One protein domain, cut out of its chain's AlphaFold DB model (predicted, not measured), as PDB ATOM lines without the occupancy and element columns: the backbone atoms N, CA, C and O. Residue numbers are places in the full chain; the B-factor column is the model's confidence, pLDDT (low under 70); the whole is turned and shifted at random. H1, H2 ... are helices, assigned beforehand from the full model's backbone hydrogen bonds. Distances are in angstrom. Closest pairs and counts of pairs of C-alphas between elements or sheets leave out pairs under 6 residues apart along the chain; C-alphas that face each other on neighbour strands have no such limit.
ATOM      1  N   GLY A  11      80.403 137.612 136.323       62.84
ATOM      2  CA  GLY A  11      81.678 138.019 136.934       62.84
ATOM      3  C   GLY A  11      82.159 137.085 138.051       62.84
ATOM      4  O   GLY A  11      83.320 136.703 138.082       62.84
ATOM      5  N   GLU A  12      81.249 136.632 138.911       66.31
ATOM      6  CA  GLU A  12      81.563 135.735 140.032       66.31
ATOM      7  C   GLU A  12      81.910 134.313 139.567       66.31
ATOM      8  O   GLU A  12      82.880 133.714 140.029       66.31
ATOM      9  N   LYS A  13      81.156 133.792 138.589       68.94
ATOM     10  CA  LYS A  13      81.450 132.492 137.973       68.94
ATOM     11  C   LYS A  13      82.771 132.531 137.214       68.94
ATOM     12  O   LYS A  13      83.553 131.601 137.335       68.94
ATOM     13  N   VAL A  14      83.022 133.598 136.459       78.25
ATOM     14  CA  VAL A  14      84.251 133.775 135.680       78.25
ATOM     15  C   VAL A  14      85.456 133.861 136.612       78.25
ATOM     16  O   VAL A  14      86.418 133.137 136.390       78.25
ATOM     17  N   LEU A  15      85.393 134.648 137.690       76.88
ATOM     18  CA  LEU A  15      86.506 134.758 138.638       76.88
ATOM     19  C   LEU A  15      86.779 133.433 139.369       76.88
ATOM     20  O   LEU A  15      87.932 133.028 139.498       76.88
ATOM     21  N   GLY A  16      85.726 132.721 139.786       76.50
ATOM     22  CA  GLY A  16      85.859 131.392 140.385       76.50
ATOM     23  C   GLY A  16      86.465 130.366 139.422       76.50
ATOM     24  O   GLY A  16      87.364 129.622 139.805       76.50
ATOM     25  N   VAL A  17      86.018 130.352 138.161       82.50
ATOM     26  CA  VAL A  17      86.570 129.475 137.114       82.50
ATOM     27  C   VAL A  17      88.034 129.810 136.840       82.50
ATOM     28  O   VAL A  17      88.847 128.895 136.778       82.50
ATOM     29  N   ILE A  18      88.392 131.094 136.742       83.44
ATOM     30  CA  ILE A  18      89.788 131.527 136.574       83.44
ATOM     31  C   ILE A  18      90.642 131.025 137.743       83.44
ATOM     32  O   ILE A  18      91.703 130.451 137.511       83.44
ATOM     33  N   GLY A  19      90.165 131.162 138.983       80.00
ATOM     34  CA  GLY A  19      90.853 130.635 140.164       80.00
ATOM     35  C   GLY A  19      91.081 129.122 140.099       80.00
ATOM     36  O   GLY A  19      92.186 128.661 140.370       80.00
ATOM     37  N   ILE A  20      90.076 128.346 139.674       84.94
ATOM     38  CA  ILE A  20      90.210 126.889 139.500       84.94
ATOM     39  C   ILE A  20      91.226 126.552 138.410       84.94
ATOM     40  O   ILE A  20      92.056 125.673 138.617       84.94
ATOM     41  N   VAL A  21      91.185 127.241 137.268       87.00
ATOM     42  CA  VAL A  21      92.132 127.016 136.167       87.00
ATOM     43  C   VAL A  21      93.563 127.272 136.633       87.00
ATOM     44  O   VAL A  21      94.431 126.432 136.412       87.00
ATOM     45  N   PHE A  22      93.805 128.377 137.341       85.62
ATOM     46  CA  PHE A  22      95.113 128.655 137.935       85.62
ATOM     47  C   PHE A  22      95.505 127.624 138.997       85.62
ATOM     48  O   PHE A  22      96.671 127.253 139.068       85.62
ATOM     49  N   ASN A  23      94.554 127.127 139.794       86.31
ATOM     50  CA  ASN A  23      94.830 126.090 140.785       86.31
ATOM     51  C   ASN A  23      95.230 124.760 140.141       86.31
ATOM     52  O   ASN A  23      96.204 124.145 140.560       86.31
ATOM     53  N   LEU A  24      94.538 124.353 139.078       88.19
ATOM     54  CA  LEU A  24      94.902 123.176 138.289       88.19
ATOM     55  C   LEU A  24      96.260 123.351 137.607       88.19
ATOM     56  O   LEU A  24      97.048 122.410 137.573       88.19
ATOM     57  N   LEU A  25      96.554 124.554 137.109       89.75
ATOM     58  CA  LEU A  25      97.852 124.871 136.525       89.75
ATOM     59  C   LEU A  25      98.969 124.789 137.574       89.75
ATOM     60  O   LEU A  25     100.006 124.194 137.304       89.75
ATOM     61  N   ALA A  26      98.746 125.305 138.785       85.94
ATOM     62  CA  ALA A  26      99.692 125.182 139.891       85.94
ATOM     63  C   ALA A  26      99.926 123.715 140.288       85.94
ATOM     64  O   ALA A  26     101.073 123.303 140.429       85.94
ATOM     65  N   ILE A  27      98.862 122.910 140.397       88.94
ATOM     66  CA  ILE A  27      98.971 121.467 140.661       88.94
ATOM     67  C   ILE A  27      99.802 120.786 139.568       88.94
ATOM     68  O   ILE A  27     100.718 120.032 139.880       88.94
ATOM     69  N   ALA A  28      99.526 121.080 138.295       89.75
ATOM     70  CA  ALA A  28     100.268 120.513 137.175       89.75
ATOM     71  C   ALA A  28     101.756 120.900 137.209       89.75
ATOM     72  O   ALA A  28     102.605 120.041 136.991       89.75
ATOM     73  N   LEU A  29     102.077 122.160 137.527       89.88
ATOM     74  CA  LEU A  29     103.463 122.618 137.666       89.88
ATOM     75  C   LEU A  29     104.184 121.948 138.837       89.88
ATOM     76  O   LEU A  29     105.338 121.563 138.686       89.88
ATOM     77  N   ILE A  30     103.519 121.780 139.982       88.94
ATOM     78  CA  ILE A  30     104.109 121.102 141.142       88.94
ATOM     79  C   ILE A  30     104.354 119.629 140.818       88.94
ATOM     80  O   ILE A  30     105.460 119.151 141.026       88.94
ATOM     81  N   ILE A  31     103.373 118.925 140.247       90.19
ATOM     82  CA  ILE A  31     103.539 117.525 139.832       90.19
ATOM     83  C   ILE A  31     104.683 117.401 138.824       90.19
ATOM     84  O   ILE A  31     105.547 116.542 138.975       90.19
ATOM     85  N   PHE A  32     104.733 118.285 137.825       91.25
ATOM     86  CA  PHE A  32     105.834 118.324 136.868       91.25
ATOM     87  C   PHE A  32     107.183 118.553 137.563       91.25
ATOM     88  O   PHE A  32     108.153 117.873 137.244       91.25
ATOM     89  N   SER A  33     107.237 119.450 138.550       87.25
ATOM     90  CA  SER A  33     108.437 119.695 139.350       87.25
ATOM     91  C   SER A  33     108.848 118.473 140.172       87.25
ATOM     92  O   SER A  33     110.036 118.189 140.225       87.25
ATOM     93  N   ILE A  34     107.905 117.741 140.777       87.25
ATOM     94  CA  ILE A  34     108.182 116.501 141.523       87.25
ATOM     95  C   ILE A  34     108.761 115.449 140.582       87.25
ATOM     96  O   ILE A  34     109.797 114.876 140.880       87.25
ATOM     97  N   PHE A  35     108.157 115.234 139.410       87.00
ATOM     98  CA  PHE A  35     108.710 114.302 138.426       87.00
ATOM     99  C   PHE A  35     110.084 114.752 137.919       87.00
ATOM    100  O   PHE A  35     110.984 113.931 137.766       87.00
ATOM    101  N   SER A  36     110.275 116.049 137.671       86.31
ATOM    102  CA  SER A  36     111.564 116.586 137.232       86.31
ATOM    103  C   SER A  36     112.641 116.409 138.303       86.31
ATOM    104  O   SER A  36     113.750 116.007 137.971       86.31
ATOM    105  N   LEU A  37     112.320 116.685 139.569       80.75
ATOM    106  CA  LEU A  37     113.234 116.526 140.699       80.75
ATOM    107  C   LEU A  37     113.487 115.056 141.015       80.75
ATOM    108  O   LEU A  37     114.631 114.697 141.230       80.75
ATOM    109  N   GLY A  38     112.471 114.198 140.949       80.12
ATOM    110  CA  GLY A  38     112.620 112.759 141.143       80.12
ATOM    111  C   GLY A  38     113.568 112.135 140.118       80.12
ATOM    112  O   GLY A  38     114.374 111.282 140.464       80.12
ATOM    113  N   ASN A  39     113.559 112.598 138.864       79.75
ATOM    114  CA  ASN A  39     114.544 112.147 137.873       79.75
ATOM    115  C   ASN A  39     115.981 112.578 138.221       79.75
ATOM    116  O   ASN A  39     116.912 111.839 137.929       79.75
ATOM    117  N   VAL A  40     116.153 113.744 138.851       77.62
ATOM    118  CA  VAL A  40     117.460 114.274 139.279       77.62
ATOM    119  C   VAL A  40     117.917 113.645 140.601       77.62
ATOM    120  O   VAL A  40     119.094 113.382 140.783       77.62
ATOM    121  N   GLU A  41     116.997 113.331 141.509       72.69
ATOM    122  CA  GLU A  41     117.275 112.643 142.771       72.69
ATOM    123  C   GLU A  41     117.817 111.223 142.560       72.69
ATOM    124  O   GLU A  41     118.637 110.743 143.342       72.69
ATOM    125  N   ASN A  42     117.362 110.546 141.507       75.56
ATOM    126  CA  ASN A  42     117.864 109.223 141.140       75.56
ATOM    127  C   ASN A  42     119.238 109.280 140.446       75.56
ATOM    128  O   ASN A  42     119.820 108.227 140.180       75.56
ATOM    129  N   ASP A  43     119.758 110.476 140.151       83.69
ATOM    130  CA  ASP A  43     121.079 110.650 139.561       83.69
ATOM    131  C   ASP A  43     122.171 110.523 140.646       83.69
ATOM    132  O   ASP A  43     122.170 111.286 141.625       83.69
ATOM    133  N   PRO A  44     123.119 109.575 140.511       80.12
ATOM    134  CA  PRO A  44     124.228 109.439 141.449       80.12
ATOM    135  C   PRO A  44     125.094 110.704 141.544       80.12
ATOM    136  O   PRO A  44     125.622 110.970 142.622       80.12
ATOM    137  N   GLU A  45     125.211 111.507 140.480       84.19
ATOM    138  CA  GLU A  45     126.006 112.744 140.519       84.19
ATOM    139  C   GLU A  45     125.356 113.815 141.407       84.19
ATOM    140  O   GLU A  45     126.039 114.511 142.160       84.19
ATOM    141  N   PHE A  46     124.023 113.919 141.389       83.81
ATOM    142  CA  PHE A  46     123.294 114.862 142.238       83.81
ATOM    143  C   PHE A  46     123.374 114.475 143.719       83.81
ATOM    144  O   PHE A  46     123.556 115.333 144.585       83.81
ATOM    145  N   ARG A  47     123.289 113.173 144.010       82.50
ATOM    146  CA  ARG A  47     123.451 112.638 145.368       82.50
ATOM    147  C   ARG A  47     124.859 112.880 145.902       82.50
ATOM    148  O   ARG A  47     124.995 113.402 147.005       82.50
ATOM    149  N   GLN A  48     125.885 112.616 145.094       84.88
ATOM    150  CA  GLN A  48     127.278 112.905 145.451       84.88
ATOM    151  C   GLN A  48     127.520 114.396 145.699       84.88
ATOM    152  O   GLN A  48     128.190 114.757 146.660       84.88
ATOM    153  N   PHE A  49     126.917 115.273 144.896       85.44
ATOM    154  CA  PHE A  49     127.011 116.718 145.096       85.44
ATOM    155  C   PHE A  49     126.382 117.188 146.421       85.44
ATOM    156  O   PHE A  49     126.904 118.095 147.075       85.44
ATOM    157  N   LEU A  50     125.258 116.591 146.836       83.88
ATOM    158  CA  LEU A  50     124.641 116.876 148.137       83.88
ATOM    159  C   LEU A  50     125.472 116.316 149.298       83.88
ATOM    160  O   LEU A  50     125.660 117.007 150.300       83.88
ATOM    161  N   GLU A  51     125.995 115.099 149.152       82.69
ATOM    162  CA  GLU A  51     126.885 114.465 150.127       82.69
ATOM    163  C   GLU A  51     128.170 115.281 150.336       82.69
ATOM    164  O   GLU A  51     128.518 115.572 151.478       82.69
ATOM    165  N   GLU A  52     128.832 115.740 149.267       84.25
ATOM    166  CA  GLU A  52     130.033 116.588 149.350       84.25
ATOM    167  C   GLU A  52     129.758 117.933 150.029       84.25
ATOM    168  O   GLU A  52     130.574 118.405 150.824       84.25
ATOM    169  N   GLN A  53     128.602 118.552 149.770       82.31
ATOM    170  CA  GLN A  53     128.229 119.793 150.451       82.31
ATOM    171  C   GLN A  53     128.010 119.592 151.950       82.31
ATOM    172  O   GLN A  53     128.415 120.442 152.740       82.31
ATOM    173  N   ILE A  54     127.410 118.475 152.359       80.31
ATOM    174  CA  ILE A  54     127.170 118.179 153.777       80.31
ATOM    175  C   ILE A  54     128.465 117.734 154.472       80.31
ATOM    176  O   ILE A  54     128.713 118.140 155.603       80.31
ATOM    177  N   MET A  55     129.339 116.987 153.789       80.75
ATOM    178  CA  MET A  55     130.675 116.629 154.292       80.75
ATOM    179  C   MET A  55     131.635 117.820 154.370       80.75
ATOM    180  O   MET A  55     132.648 117.744 155.063       80.75
ATOM    181  N   SER A  56     131.334 118.928 153.685       80.75
ATOM    182  CA  SER A  56     132.090 120.174 153.840       80.75
ATOM    183  C   SER A  56     131.847 120.859 155.195       80.75
ATOM    184  O   SER A  56     132.618 121.744 155.576       80.75
ATOM    185  N   ASP A  57     130.819 120.436 155.946       76.06
ATOM    186  CA  ASP A  57     130.565 120.901 157.307       76.06
ATOM    187  C   ASP A  57     131.482 120.162 158.309       76.06
ATOM    188  O   ASP A  57     131.395 118.939 158.443       76.06
ATOM    189  N   PRO A  58     132.336 120.875 159.073       67.62
ATOM    190  CA  PRO A  58     133.251 120.270 160.044       67.62
ATOM    191  C   PRO A  58     132.552 119.545 161.209       67.62
ATOM    192  O   PRO A  58     133.227 118.896 162.009       67.62
ATOM    193  N   THR A  59     131.228 119.667 161.344       76.38
ATOM    194  CA  THR A  59     130.429 118.939 162.341       76.38
ATOM    195  C   THR A  59     130.043 117.523 161.901       76.38
ATOM    196  O   THR A  59     129.714 116.698 162.753       76.38
ATOM    197  N   MET A  60     130.141 117.204 160.607       67.75
ATOM    198  CA  MET A  60     129.830 115.882 160.060       67.75
ATOM    199  C   MET A  60     131.092 115.017 160.037       67.75
ATOM    200  O   MET A  60     132.015 115.253 159.265       67.75
ATOM    201  N   THR A  61     131.166 114.031 160.937       64.88
ATOM    202  CA  THR A  61     132.388 113.228 161.157       64.88
ATOM    203  C   THR A  61     132.336 111.833 160.525       64.88
ATOM    204  O   THR A  61     133.378 111.190 160.414       64.88
ATOM    205  N   ASP A  62     131.154 111.366 160.104       74.69
ATOM    206  CA  ASP A  62     130.958 110.032 159.529       74.69
ATOM    207  C   ASP A  62     130.178 110.090 158.204       74.69
ATOM    208  O   ASP A  62     129.094 110.661 158.109       74.69
ATOM    209  N   VAL A  63     130.749 109.458 157.181       69.81
ATOM    210  CA  VAL A  63     130.206 109.303 155.821       69.81
ATOM    211  C   VAL A  63     128.880 108.534 155.819       69.81
ATOM    212  O   VAL A  63     127.994 108.849 155.025       69.81
ATOM    213  N   GLY A  64     128.721 107.552 156.715       75.19
ATOM    214  CA  GLY A  64     127.499 106.743 156.804       75.19
ATOM    215  C   GLY A  64     126.286 107.522 157.323       75.19
ATOM    216  O   GLY A  64     125.176 107.348 156.818       75.19
ATOM    217  N   ASP A  65     126.503 108.429 158.277       79.25
ATOM    218  CA  ASP A  65     125.448 109.297 158.817       79.25
ATOM    219  C   ASP A  65     125.004 110.352 157.794       79.25
ATOM    220  O   ASP A  65     123.819 110.683 157.715       79.25
ATOM    221  N   VAL A  66     125.928 110.841 156.959       79.88
ATOM    222  CA  VAL A  66     125.618 111.814 155.901       79.88
ATOM    223  C   VAL A  66     124.705 111.207 154.835       79.88
ATOM    224  O   VAL A  66     123.722 111.838 154.450       79.88
ATOM    225  N   GLN A  67     124.962 109.968 154.407       81.12
ATOM    226  CA  GLN A  67     124.092 109.275 153.451       81.12
ATOM    227  C   GLN A  67     122.677 109.065 153.994       81.12
ATOM    228  O   GLN A  67     121.699 109.392 153.320       81.12
ATOM    229  N   GLY A  68     122.562 108.600 155.242       83.56
ATOM    230  CA  GLY A  68     121.265 108.435 155.901       83.56
ATOM    231  C   GLY A  68     120.499 109.754 156.058       83.56
ATOM    232  O   GLY A  68     119.275 109.780 155.913       83.56
ATOM    233  N   LEU A  69     121.207 110.862 156.300       84.31
ATOM    234  CA  LEU A  69     120.618 112.201 156.357       84.31
ATOM    235  C   LEU A  69     120.130 112.689 154.989       84.31
ATOM    236  O   LEU A  69     119.024 113.222 154.912       84.31
ATOM    237  N   VAL A  70     120.916 112.506 153.925       85.19
ATOM    238  CA  VAL A  70     120.530 112.885 152.553       85.19
ATOM    239  C   VAL A  70     119.295 112.104 152.109       85.19
ATOM    240  O   VAL A  70     118.319 112.712 151.669       85.19
ATOM    241  N   ASP A  71     119.283 110.785 152.306       85.94
ATOM    242  CA  ASP A  71     118.126 109.942 151.984       85.94
ATOM    243  C   ASP A  71     116.887 110.314 152.802       85.94
ATOM    244  O   ASP A  71     115.779 110.412 152.263       85.94
ATOM    245  N   GLY A  72     117.066 110.571 154.099       87.00
ATOM    246  CA  GLY A  72     115.991 111.030 154.973       87.00
ATOM    247  C   GLY A  72     115.424 112.383 154.543       87.00
ATOM    248  O   GLY A  72     114.205 112.578 154.571       87.00
ATOM    249  N   LEU A  73     116.284 113.308 154.107       85.69
ATOM    250  CA  LEU A  73     115.894 114.629 153.627       85.69
ATOM    251  C   LEU A  73     115.083 114.523 152.335       85.69
ATOM    252  O   LEU A  73     113.968 115.036 152.282       85.69
ATOM    253  N   LEU A  74     115.609 113.824 151.329       86.06
ATOM    254  CA  LEU A  74     114.962 113.661 150.027       86.06
ATOM    255  C   LEU A  74     113.600 112.960 150.155       86.06
ATOM    256  O   LEU A  74     112.590 113.481 149.682       86.06
ATOM    257  N   THR A  75     113.540 111.874 150.933       87.38
ATOM    258  CA  THR A  75     112.285 111.160 151.223       87.38
ATOM    259  C   THR A  75     111.272 112.063 151.935       87.38
ATOM    260  O   THR A  75     110.086 112.065 151.605       87.38
ATOM    261  N   SER A  76     111.718 112.863 152.909       87.94
ATOM    262  CA  SER A  76     110.835 113.799 153.618       87.94
ATOM    263  C   SER A  76     110.302 114.887 152.685       87.94
ATOM    264  O   SER A  76     109.123 115.235 152.758       87.94
ATOM    265  N   PHE A  77     111.148 115.408 151.793       87.44
ATOM    266  CA  PHE A  77     110.754 116.393 150.790       87.44
ATOM    267  C   PHE A  77     109.720 115.832 149.811       87.44
ATOM    268  O   PHE A  77     108.717 116.508 149.569       87.44
ATOM    269  N   ASP A  78     109.907 114.611 149.303       87.38
ATOM    270  CA  ASP A  78     108.935 113.964 148.415       87.38
ATOM    271  C   ASP A  78     107.567 113.823 149.103       87.38
ATOM    272  O   ASP A  78     106.548 114.300 148.594       87.38
ATOM    273  N   VAL A  79     107.539 113.294 150.334       89.50
ATOM    274  CA  VAL A  79     106.297 113.156 151.116       89.50
ATOM    275  C   VAL A  79     105.609 114.509 151.324       89.50
ATOM    276  O   VAL A  79     104.399 114.622 151.117       89.50
ATOM    277  N   ILE A  80     106.352 115.554 151.703       89.50
ATOM    278  CA  ILE A  80     105.797 116.903 151.901       89.50
ATOM    279  C   ILE A  80     105.198 117.440 150.595       89.50
ATOM    280  O   ILE A  80     104.093 117.989 150.607       89.50
ATOM    281  N   MET A  81     105.884 117.259 149.466       87.69
ATOM    282  CA  MET A  81     105.401 117.712 148.162       87.69
ATOM    283  C   MET A  81     104.107 116.995 147.750       87.69
ATOM    284  O   MET A  81     103.160 117.649 147.305       87.69
ATOM    285  N   TRP A  82     103.996 115.684 147.986       89.19
ATOM    286  CA  TRP A  82     102.751 114.938 147.761       89.19
ATOM    287  C   TRP A  82     101.611 115.378 148.682       89.19
ATOM    288  O   TRP A  82     100.464 115.483 148.237       89.19
ATOM    289  N   VAL A  83     101.907 115.698 149.946       90.31
ATOM    290  CA  VAL A  83     100.920 116.263 150.879       90.31
ATOM    291  C   VAL A  83     100.400 117.608 150.367       90.31
ATOM    292  O   VAL A  83      99.188 117.833 150.385       90.31
ATOM    293  N   ILE A  84     101.276 118.480 149.853       88.25
ATOM    294  CA  ILE A  84     100.887 119.767 149.252       88.25
ATOM    295  C   ILE A  84      99.966 119.549 148.045       88.25
ATOM    296  O   ILE A  84      98.924 120.202 147.942       88.25
ATOM    297  N   VAL A  85     100.298 118.606 147.156       88.81
ATOM    298  CA  VAL A  85      99.444 118.246 146.010       88.81
ATOM    299  C   VAL A  85      98.073 117.754 146.481       88.81
ATOM    300  O   VAL A  85      97.047 118.197 145.957       88.81
ATOM    301  N   GLY A  86      98.028 116.898 147.505       88.25
ATOM    302  CA  GLY A  86      96.781 116.434 148.114       88.25
ATOM    303  C   GLY A  86      95.939 117.579 148.689       88.25
ATOM    304  O   GLY A  86      94.726 117.633 148.471       88.25
ATOM    305  N   LEU A  87      96.577 118.543 149.355       87.62
ATOM    306  CA  LEU A  87      95.916 119.721 149.920       87.62
ATOM    307  C   LEU A  87      95.310 120.617 148.826       87.62
ATOM    308  O   LEU A  87      94.154 121.040 148.924       87.62
ATOM    309  N   LEU A  88      96.052 120.839 147.738       87.06
ATOM    310  CA  LEU A  88      95.585 121.586 146.568       87.06
ATOM    311  C   LEU A  88      94.452 120.864 145.825       87.06
ATOM    312  O   LEU A  88      93.524 121.509 145.321       87.06
ATOM    313  N   ALA A  89      94.476 119.532 145.780       87.88
ATOM    314  CA  ALA A  89      93.390 118.737 145.218       87.88
ATOM    315  C   ALA A  89      92.102 118.894 146.045       87.88
ATOM    316  O   ALA A  89      91.041 119.185 145.485       87.88
ATOM    317  N   ILE A  90      92.193 118.806 147.377       88.56
ATOM    318  CA  ILE A  90      91.064 119.053 148.290       88.56
ATOM    319  C   ILE A  90      90.531 120.481 148.114       88.56
ATOM    320  O   ILE A  90      89.320 120.680 147.991       88.56
ATOM    321  N   SER A  91      91.425 121.470 148.022       86.25
ATOM    322  CA  SER A  91      91.068 122.862 147.725       86.25
ATOM    323  C   SER A  91      90.258 122.983 146.425       86.25
ATOM    324  O   SER A  91      89.213 123.640 146.394       86.25
ATOM    325  N   THR A  92      90.669 122.273 145.371       86.75
ATOM    326  CA  THR A  92      89.964 122.257 144.079       86.75
ATOM    327  C   THR A  92      88.538 121.719 144.212       86.75
ATOM    328  O   THR A  92      87.609 122.292 143.642       86.75
ATOM    329  N   VAL A  93      88.334 120.657 144.999       87.56
ATOM    330  CA  VAL A  93      86.994 120.103 145.265       87.56
ATOM    331  C   VAL A  93      86.113 121.129 145.981       87.56
ATOM    332  O   VAL A  93      84.964 121.334 145.587       87.56
ATOM    333  N   PHE A  94      86.647 121.830 146.982       85.38
ATOM    334  CA  PHE A  94      85.922 122.905 147.667       85.38
ATOM    335  C   PHE A  94      85.559 124.062 146.725       85.38
ATOM    336  O   PHE A  94      84.426 124.547 146.763       85.38
ATOM    337  N   ALA A  95      86.470 124.459 145.833       82.44
ATOM    338  CA  ALA A  95      86.211 125.490 144.829       82.44
ATOM    339  C   ALA A  95      85.117 125.063 143.824       82.44
ATOM    340  O   ALA A  95      84.220 125.845 143.502       82.44
ATOM    341  N   LEU A  96      85.124 123.801 143.383       83.31
ATOM    342  CA  LEU A  96      84.069 123.223 142.538       83.31
ATOM    343  C   LEU A  96      82.705 123.219 143.243       83.31
ATOM    344  O   LEU A  96      81.698 123.621 142.652       83.31
ATOM    345  N   LEU A  97      82.664 122.817 144.518       82.00
ATOM    346  CA  LEU A  97      81.448 122.847 145.336       82.00
ATOM    347  C   LEU A  97      80.919 124.277 145.522       82.00
ATOM    348  O   LEU A  97      79.703 124.489 145.467       82.00
ATOM    349  N   ALA A  98      81.812 125.260 145.677       75.81
ATOM    350  CA  ALA A  98      81.457 126.673 145.763       75.81
ATOM    351  C   ALA A  98      80.759 127.161 144.481       75.81
ATOM    352  O   ALA A  98      79.661 127.721 144.549       75.81
ATOM    353  N   ILE A  99      81.330 126.876 143.302       74.19
ATOM    354  CA  ILE A  99      80.732 127.244 142.005       74.19
ATOM    355  C   ILE A  99      79.408 126.507 141.759       74.19
ATOM    356  O   ILE A  99      78.437 127.108 141.286       74.19
ATOM    357  N   GLY A 100      79.335 125.220 142.106       70.31
ATOM    358  CA  GLY A 100      78.110 124.429 141.981       70.31
ATOM    359  C   GLY A 100      76.964 124.995 142.825       70.31
ATOM    360  O   GLY A 100      75.834 125.124 142.344       70.31
ATOM    361  N   ARG A 101      77.255 125.416 144.063       66.56
ATOM    362  CA  ARG A 101      76.286 126.092 144.945       66.56
ATOM    363  C   ARG A 101      75.891 127.471 144.425       66.56
ATOM    364  O   ARG A 101      74.722 127.838 144.535       66.56
ATOM    365  N   LEU A 102      76.816 128.191 143.796       64.56
ATOM    366  CA  LEU A 102      76.547 129.502 143.215       64.56
ATOM    367  C   LEU A 102      75.567 129.455 142.026       64.56
ATOM    368  O   LEU A 102      74.789 130.384 141.793       64.56
ATOM    369  N   GLY A 103      75.572 128.361 141.263       54.31
ATOM    370  CA  GLY A 103      74.698 128.190 140.102       54.31
ATOM    371  C   GLY A 103      73.208 128.048 140.432       54.31
ATOM    372  O   GLY A 103      72.374 128.370 139.586       54.31
ATOM    373  N   ARG A 104      72.850 127.600 141.641       52.97
ATOM    374  CA  ARG A 104      71.508 127.077 141.942       52.97
ATOM    375  C   ARG A 104      70.744 127.919 142.955       52.97
ATOM    376  O   ARG A 104      70.357 127.402 143.988       52.97
ATOM    377  N   ASN A 105      70.552 129.209 142.663       53.06
ATOM    378  CA  ASN A 105      69.710 130.158 143.421       53.06
ATOM    379  C   ASN A 105      69.857 130.101 144.963       53.06
ATOM    380  O   ASN A 105      68.965 130.513 145.701       53.06
ATOM    381  N   ALA A 106      70.984 129.567 145.432       55.00
ATOM    382  CA  ALA A 106      71.302 129.327 146.821       55.00
ATOM    383  C   ALA A 106      72.153 130.491 147.311       55.00
ATOM    384  O   ALA A 106      72.860 131.132 146.534       55.00
ATOM    385  N   ASN A 107      72.036 130.770 148.604       58.38
ATOM    386  CA  ASN A 107      72.625 131.926 149.264       58.38
ATOM    387  C   ASN A 107      74.109 132.102 148.863       58.38
ATOM    388  O   ASN A 107      74.923 131.254 149.245       58.38
ATOM    389  N   PRO A 108      74.483 133.173 148.130       62.94
ATOM    390  CA  PRO A 108      75.860 133.390 147.663       62.94
ATOM    391  C   PRO A 108      76.855 133.482 148.829       62.94
ATOM    392  O   PRO A 108      78.003 133.065 148.713       62.94
ATOM    393  N   ASN A 109      76.364 133.873 150.006       61.62
ATOM    394  CA  ASN A 109      77.104 133.880 151.264       61.62
ATOM    395  C   ASN A 109      77.699 132.502 151.622       61.62
ATOM    396  O   ASN A 109      78.781 132.443 152.195       61.62
ATOM    397  N   MET A 110      77.039 131.386 151.276       58.56
ATOM    398  CA  MET A 110      77.603 130.050 151.526       58.56
ATOM    399  C   MET A 110      78.722 129.703 150.541       58.56
ATOM    400  O   MET A 110      79.682 129.048 150.933       58.56
ATOM    401  N   ALA A 111      78.623 130.141 149.282       70.44
ATOM    402  CA  ALA A 111      79.673 129.922 148.284       70.44
ATOM    403  C   ALA A 111      80.963 130.674 148.653       70.44
ATOM    404  O   ALA A 111      82.051 130.117 148.519       70.44
ATOM    405  N   GLY A 112      80.838 131.885 149.211       67.81
ATOM    406  CA  GLY A 112      81.976 132.661 149.715       67.81
ATOM    407  C   GLY A 112      82.752 131.950 150.825       67.81
ATOM    408  O   GLY A 112      83.977 131.882 150.764       67.81
ATOM    409  N   VAL A 113      82.059 131.334 151.792       78.56
ATOM    410  CA  VAL A 113      82.709 130.541 152.855       78.56
ATOM    411  C   VAL A 113      83.487 129.362 152.268       78.56
ATOM    412  O   VAL A 113      84.625 129.127 152.667       78.56
ATOM    413  N   PHE A 114      82.923 128.648 151.288       79.94
ATOM    414  CA  PHE A 114      83.632 127.548 150.629       79.94
ATOM    415  C   PHE A 114      84.879 128.021 149.867       79.94
ATOM    416  O   PHE A 114      85.876 127.306 149.871       79.94
ATOM    417  N   PHE A 115      84.870 129.228 149.287       81.75
ATOM    418  CA  PHE A 115      86.066 129.822 148.679       81.75
ATOM    419  C   PHE A 115      87.127 130.236 149.706       81.75
ATOM    420  O   PHE A 115      88.309 130.053 149.434       81.75
ATOM    421  N   ILE A 116      86.739 130.731 150.887       82.81
ATOM    422  CA  ILE A 116      87.697 130.992 151.978       82.81
ATOM    423  C   ILE A 116      88.360 129.692 152.422       82.81
ATOM    424  O   ILE A 116      89.579 129.636 152.544       82.81
ATOM    425  N   VAL A 117      87.568 128.638 152.625       82.44
ATOM    426  CA  VAL A 117      88.094 127.325 153.015       82.44
ATOM    427  C   VAL A 117      88.995 126.757 151.911       82.44
ATOM    428  O   VAL A 117      90.085 126.276 152.207       82.44
ATOM    429  N   ALA A 118      88.608 126.884 150.637       80.38
ATOM    430  CA  ALA A 118      89.445 126.493 149.503       80.38
ATOM    431  C   ALA A 118      90.773 127.270 149.464       80.38
ATOM    432  O   ALA A 118      91.826 126.659 149.296       80.38
ATOM    433  N   GLY A 119      90.739 128.594 149.650       80.38
ATOM    434  CA  GLY A 119      91.932 129.442 149.723       80.38
ATOM    435  C   GLY A 119      92.853 129.045 150.875       80.38
ATOM    436  O   GLY A 119      94.052 128.884 150.675       80.38
ATOM    437  N   LEU A 120      92.289 128.765 152.053       83.50
ATOM    438  CA  LEU A 120      93.055 128.304 153.209       83.50
ATOM    439  C   LEU A 120      93.838 127.019 152.901       83.50
ATOM    440  O   LEU A 120      95.032 126.949 153.188       83.50
ATOM    441  N   PHE A 121      93.192 126.039 152.266       81.25
ATOM    442  CA  PHE A 121      93.847 124.796 151.844       81.25
ATOM    443  C   PHE A 121      94.807 124.979 150.661       81.25
ATOM    444  O   PHE A 121      95.762 124.223 150.536       81.25
ATOM    445  N   ALA A 122      94.595 125.988 149.813       77.56
ATOM    446  CA  ALA A 122      95.542 126.348 148.757       77.56
ATOM    447  C   ALA A 122      96.801 127.058 149.289       77.56
ATOM    448  O   ALA A 122      97.777 127.207 148.555       77.56
ATOM    449  N   GLY A 123      96.790 127.468 150.562       77.44
ATOM    450  CA  GLY A 123      97.908 128.101 151.249       77.44
ATOM    451  C   GLY A 123      97.919 129.622 151.095       77.44
ATOM    452  O   GLY A 123      97.820 130.156 149.996       77.44
ATOM    453  N   ILE A 124      98.122 130.331 152.209       69.56
ATOM    454  CA  ILE A 124      98.027 131.802 152.312       69.56
ATOM    455  C   ILE A 124      98.930 132.563 151.322       69.56
ATOM    456  O   ILE A 124      98.565 133.654 150.891       69.56
ATOM    457  N   MET A 125     100.079 131.997 150.939       67.19
ATOM    458  CA  MET A 125     101.058 132.624 150.033       67.19
ATOM    459  C   MET A 125     100.903 132.208 148.562       67.19
ATOM    460  O   MET A 125     101.649 132.682 147.709       67.19
ATOM    461  N   SER A 126      99.955 131.325 148.235       74.62
ATOM    462  CA  SER A 126      99.763 130.889 146.853       74.62
ATOM    463  C   SER A 126      98.991 131.932 146.042       74.62
ATOM    464  O   SER A 126      97.954 132.445 146.475       74.62
ATOM    465  N   LEU A 127      99.444 132.180 144.808       73.00
ATOM    466  CA  LEU A 127      98.724 132.974 143.800       73.00
ATOM    467  C   LEU A 127      97.264 132.510 143.639       73.00
ATOM    468  O   LEU A 127      96.360 133.323 143.441       73.00
ATOM    469  N   THR A 128      97.021 131.206 143.781       77.38
ATOM    470  CA  THR A 128      95.691 130.598 143.650       77.38
ATOM    471  C   THR A 128      94.803 130.911 144.856       77.38
ATOM    472  O   THR A 128      93.618 131.208 144.687       77.38
ATOM    473  N   SER A 129      95.375 130.965 146.063       80.50
ATOM    474  CA  SER A 129      94.658 131.361 147.279       80.50
ATOM    475  C   SER A 129      94.207 132.815 147.226       80.50
ATOM    476  O   SER A 129      93.109 133.129 147.682       80.50
ATOM    477  N   ILE A 130      95.019 133.710 146.663       80.81
ATOM    478  CA  ILE A 130      94.656 135.127 146.526       80.81
ATOM    479  C   ILE A 130      93.433 135.278 145.613       80.81
ATOM    480  O   ILE A 130      92.484 135.982 145.962       80.81
ATOM    481  N   LEU A 131      93.398 134.557 144.488       79.75
ATOM    482  CA  LEU A 131      92.238 134.526 143.590       79.75
ATOM    483  C   LEU A 131      90.983 133.987 144.296       79.75
ATOM    484  O   LEU A 131      89.903 134.563 144.151       79.75
ATOM    485  N   PHE A 132      91.124 132.930 145.103       80.12
ATOM    486  CA  PHE A 132      90.023 132.383 145.900       80.12
ATOM    487  C   PHE A 132      89.538 133.339 146.996       80.12
ATOM    488  O   PHE A 132      88.328 133.455 147.193       80.12
ATOM    489  N   TYR A 133      90.423 134.101 147.643       80.81
ATOM    490  CA  TYR A 133      90.012 135.140 148.589       80.81
ATOM    491  C   TYR A 133      89.258 136.281 147.910       80.81
ATOM    492  O   TYR A 133      88.222 136.706 148.417       80.81
ATOM    493  N   ILE A 134      89.716 136.754 146.747       80.00
ATOM    494  CA  ILE A 134      89.003 137.802 146.002       80.00
ATOM    495  C   ILE A 134      87.625 137.290 145.555       80.00
ATOM    496  O   ILE A 134      86.637 138.015 145.676       80.00
ATOM    497  N   ALA A 135      87.524 136.030 145.114       76.06
ATOM    498  CA  ALA A 135      86.244 135.398 144.800       76.06
ATOM    499  C   ALA A 135      85.329 135.308 146.031       76.06
ATOM    500  O   ALA A 135      84.156 135.672 145.940       76.06
ATOM    501  N   ALA A 136      85.858 134.909 147.191       76.00
ATOM    502  CA  ALA A 136      85.109 134.884 148.443       76.00
ATOM    503  C   ALA A 136      84.592 136.271 148.836       76.00
ATOM    504  O   ALA A 136      83.414 136.428 149.161       76.00
ATOM    505  N   ILE A 137      85.451 137.289 148.763       76.81
ATOM    506  CA  ILE A 137      85.080 138.672 149.059       76.81
ATOM    507  C   ILE A 137      84.025 139.152 148.060       76.81
ATOM    508  O   ILE A 137      83.042 139.739 148.487       76.81
ATOM    509  N   MET A 138      84.126 138.846 146.760       72.19
ATOM    510  CA  MET A 138      83.064 139.169 145.793       72.19
ATOM    511  C   MET A 138      81.733 138.465 146.103       72.19
ATOM    512  O   MET A 138      80.678 139.074 145.907       72.19
ATOM    513  N   CYS A 139      81.765 137.227 146.613       66.75
ATOM    514  CA  CYS A 139      80.566 136.515 147.069       66.75
ATOM    515  C   CYS A 139      79.918 137.206 148.285       66.75
ATOM    516  O   CYS A 139      78.694 137.214 148.390       66.75
ATOM    517  N   PHE A 140      80.719 137.786 149.190       65.56
ATOM    518  CA  PHE A 140      80.239 138.488 150.390       65.56
ATOM    519  C   PHE A 140      79.827 139.943 150.138       65.56
ATOM    520  O   PHE A 140      78.810 140.399 150.656       65.56
ATOM    521  N   VAL A 141      80.612 140.680 149.350       63.56
ATOM    522  CA  VAL A 141      80.389 142.099 149.027       63.56
ATOM    523  C   VAL A 141      79.144 142.263 148.171       63.56
ATOM    524  O   VAL A 141      78.419 143.253 148.292       63.56
ATOM    525  N   ARG A 142      78.844 141.288 147.308       57.31
ATOM    526  CA  ARG A 142      77.611 141.335 146.541       57.31
ATOM    527  C   ARG A 142      76.461 140.920 147.448       57.31
ATOM    528  O   ARG A 142      76.240 139.733 147.668       57.31
TER     529      ARG A 142
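This is residues 11 to 142 of the 235 residues of the protein "Putative membrane protein" of Planomicrobium koreense (UniProt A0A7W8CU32). This is a long rod in which two long helices, H1 and H3, run side by side in opposite ways, and a shorter helical hairpin, H4 and H5, packs on them at one end to make a four-helix bundle there. At the other end the short helix H2 crosses steeply between the two long helices, and residues 56 to 62, in the link after it, stick out. The printed part has 132 residues with five named helices, H1, H2, H3, H4 and H5 in that order along the chain, and no named strand; the class is all helix. It is only just loose, close to extended, with a radius of gyration of the C-alphas of 20.6 A, and its C-alphas span 66 by 26 by 16 A.

Begin at Gly 11 with H1, residues 11 to 41, and look next at H2, residues 44 to 55. The two are close but not clearly touching, with the C-alphas of Val 40 and Phe 46 as the closest at 6.6 A, and their lines are about perpendicular at 85 degrees. Go on to H3, residues 63 to 103, which is the hub, touching three other helices. Its residues 63 to 70 alone touch H2, where the closest C-alphas, those of Glu 51 and Val 66, are 6.5 A apart. H2 and H3 run opposite ways at a steep tilt of 69 degrees, only just short of about perpendicular. H3 also touches H1, opposite ways at a shallow tilt of 18 degrees; look at Ile 27 and Val 85, the closest C-alphas at 6.3 A. Next comes H4, residues 108 to 122, which forms a helical hairpin with H3 at a shallow tilt of 11 degrees. H3 touches H4 with residues 87 to 102 alone, and the closest C-alphas are those of Ser 91 and Ala 118, at 4.4 A. H5, residues 127 to 141, forms a second helical hairpin with H4, and there the C-alphas of Gly 112 and Ala 136 are the closest at 4.0 A. H1 touches H5 with residues 12 to 26 alone, opposite ways at a shallow tilt of 18 degrees, the C-alphas of Gly 19 and Leu 131 being the closest at 5.4 A. H1, H3, H4 and H5 form an up and down bundle, helices set together of which each runs against the one before it in the chain. H1 and H4 are near each other, while H2 is apart from both H4 and H5. In H1, H2, H3, H4 and H5 every O i to N i+4 pair is within hydrogen-bond range.

Find C-alpha 11 at (81.678, 138.019, 136.934); from there H1 runs 44.1 A to C-alpha 41 at (117.275, 112.643, 142.771). H2, residues 44 to 55, is 16.1 A long. Find C-alpha 63 at (130.206, 109.303, 155.821), from which H3, the longest helix, runs 60.7 A to C-alpha 103. H4, residues 108 to 122, measures 20.9 A, and H5 runs 21.1 A from C-alpha 127 to C-alpha 141 at (80.389, 142.099, 149.027).

Look for the two C-alphas farthest apart at Thr 61 and Asn 105, 67.3 A from each other, while those of Gly 11 and Arg 142, the first and last printed, are 10.9 A apart. The printed part has no cut. The link from H2 to H3 is short, and the other three links are tight. The mean pLDDT of the printed part is 79.1, and 24 residues are under 70, among them residues 101 to 110 and 139 to 142.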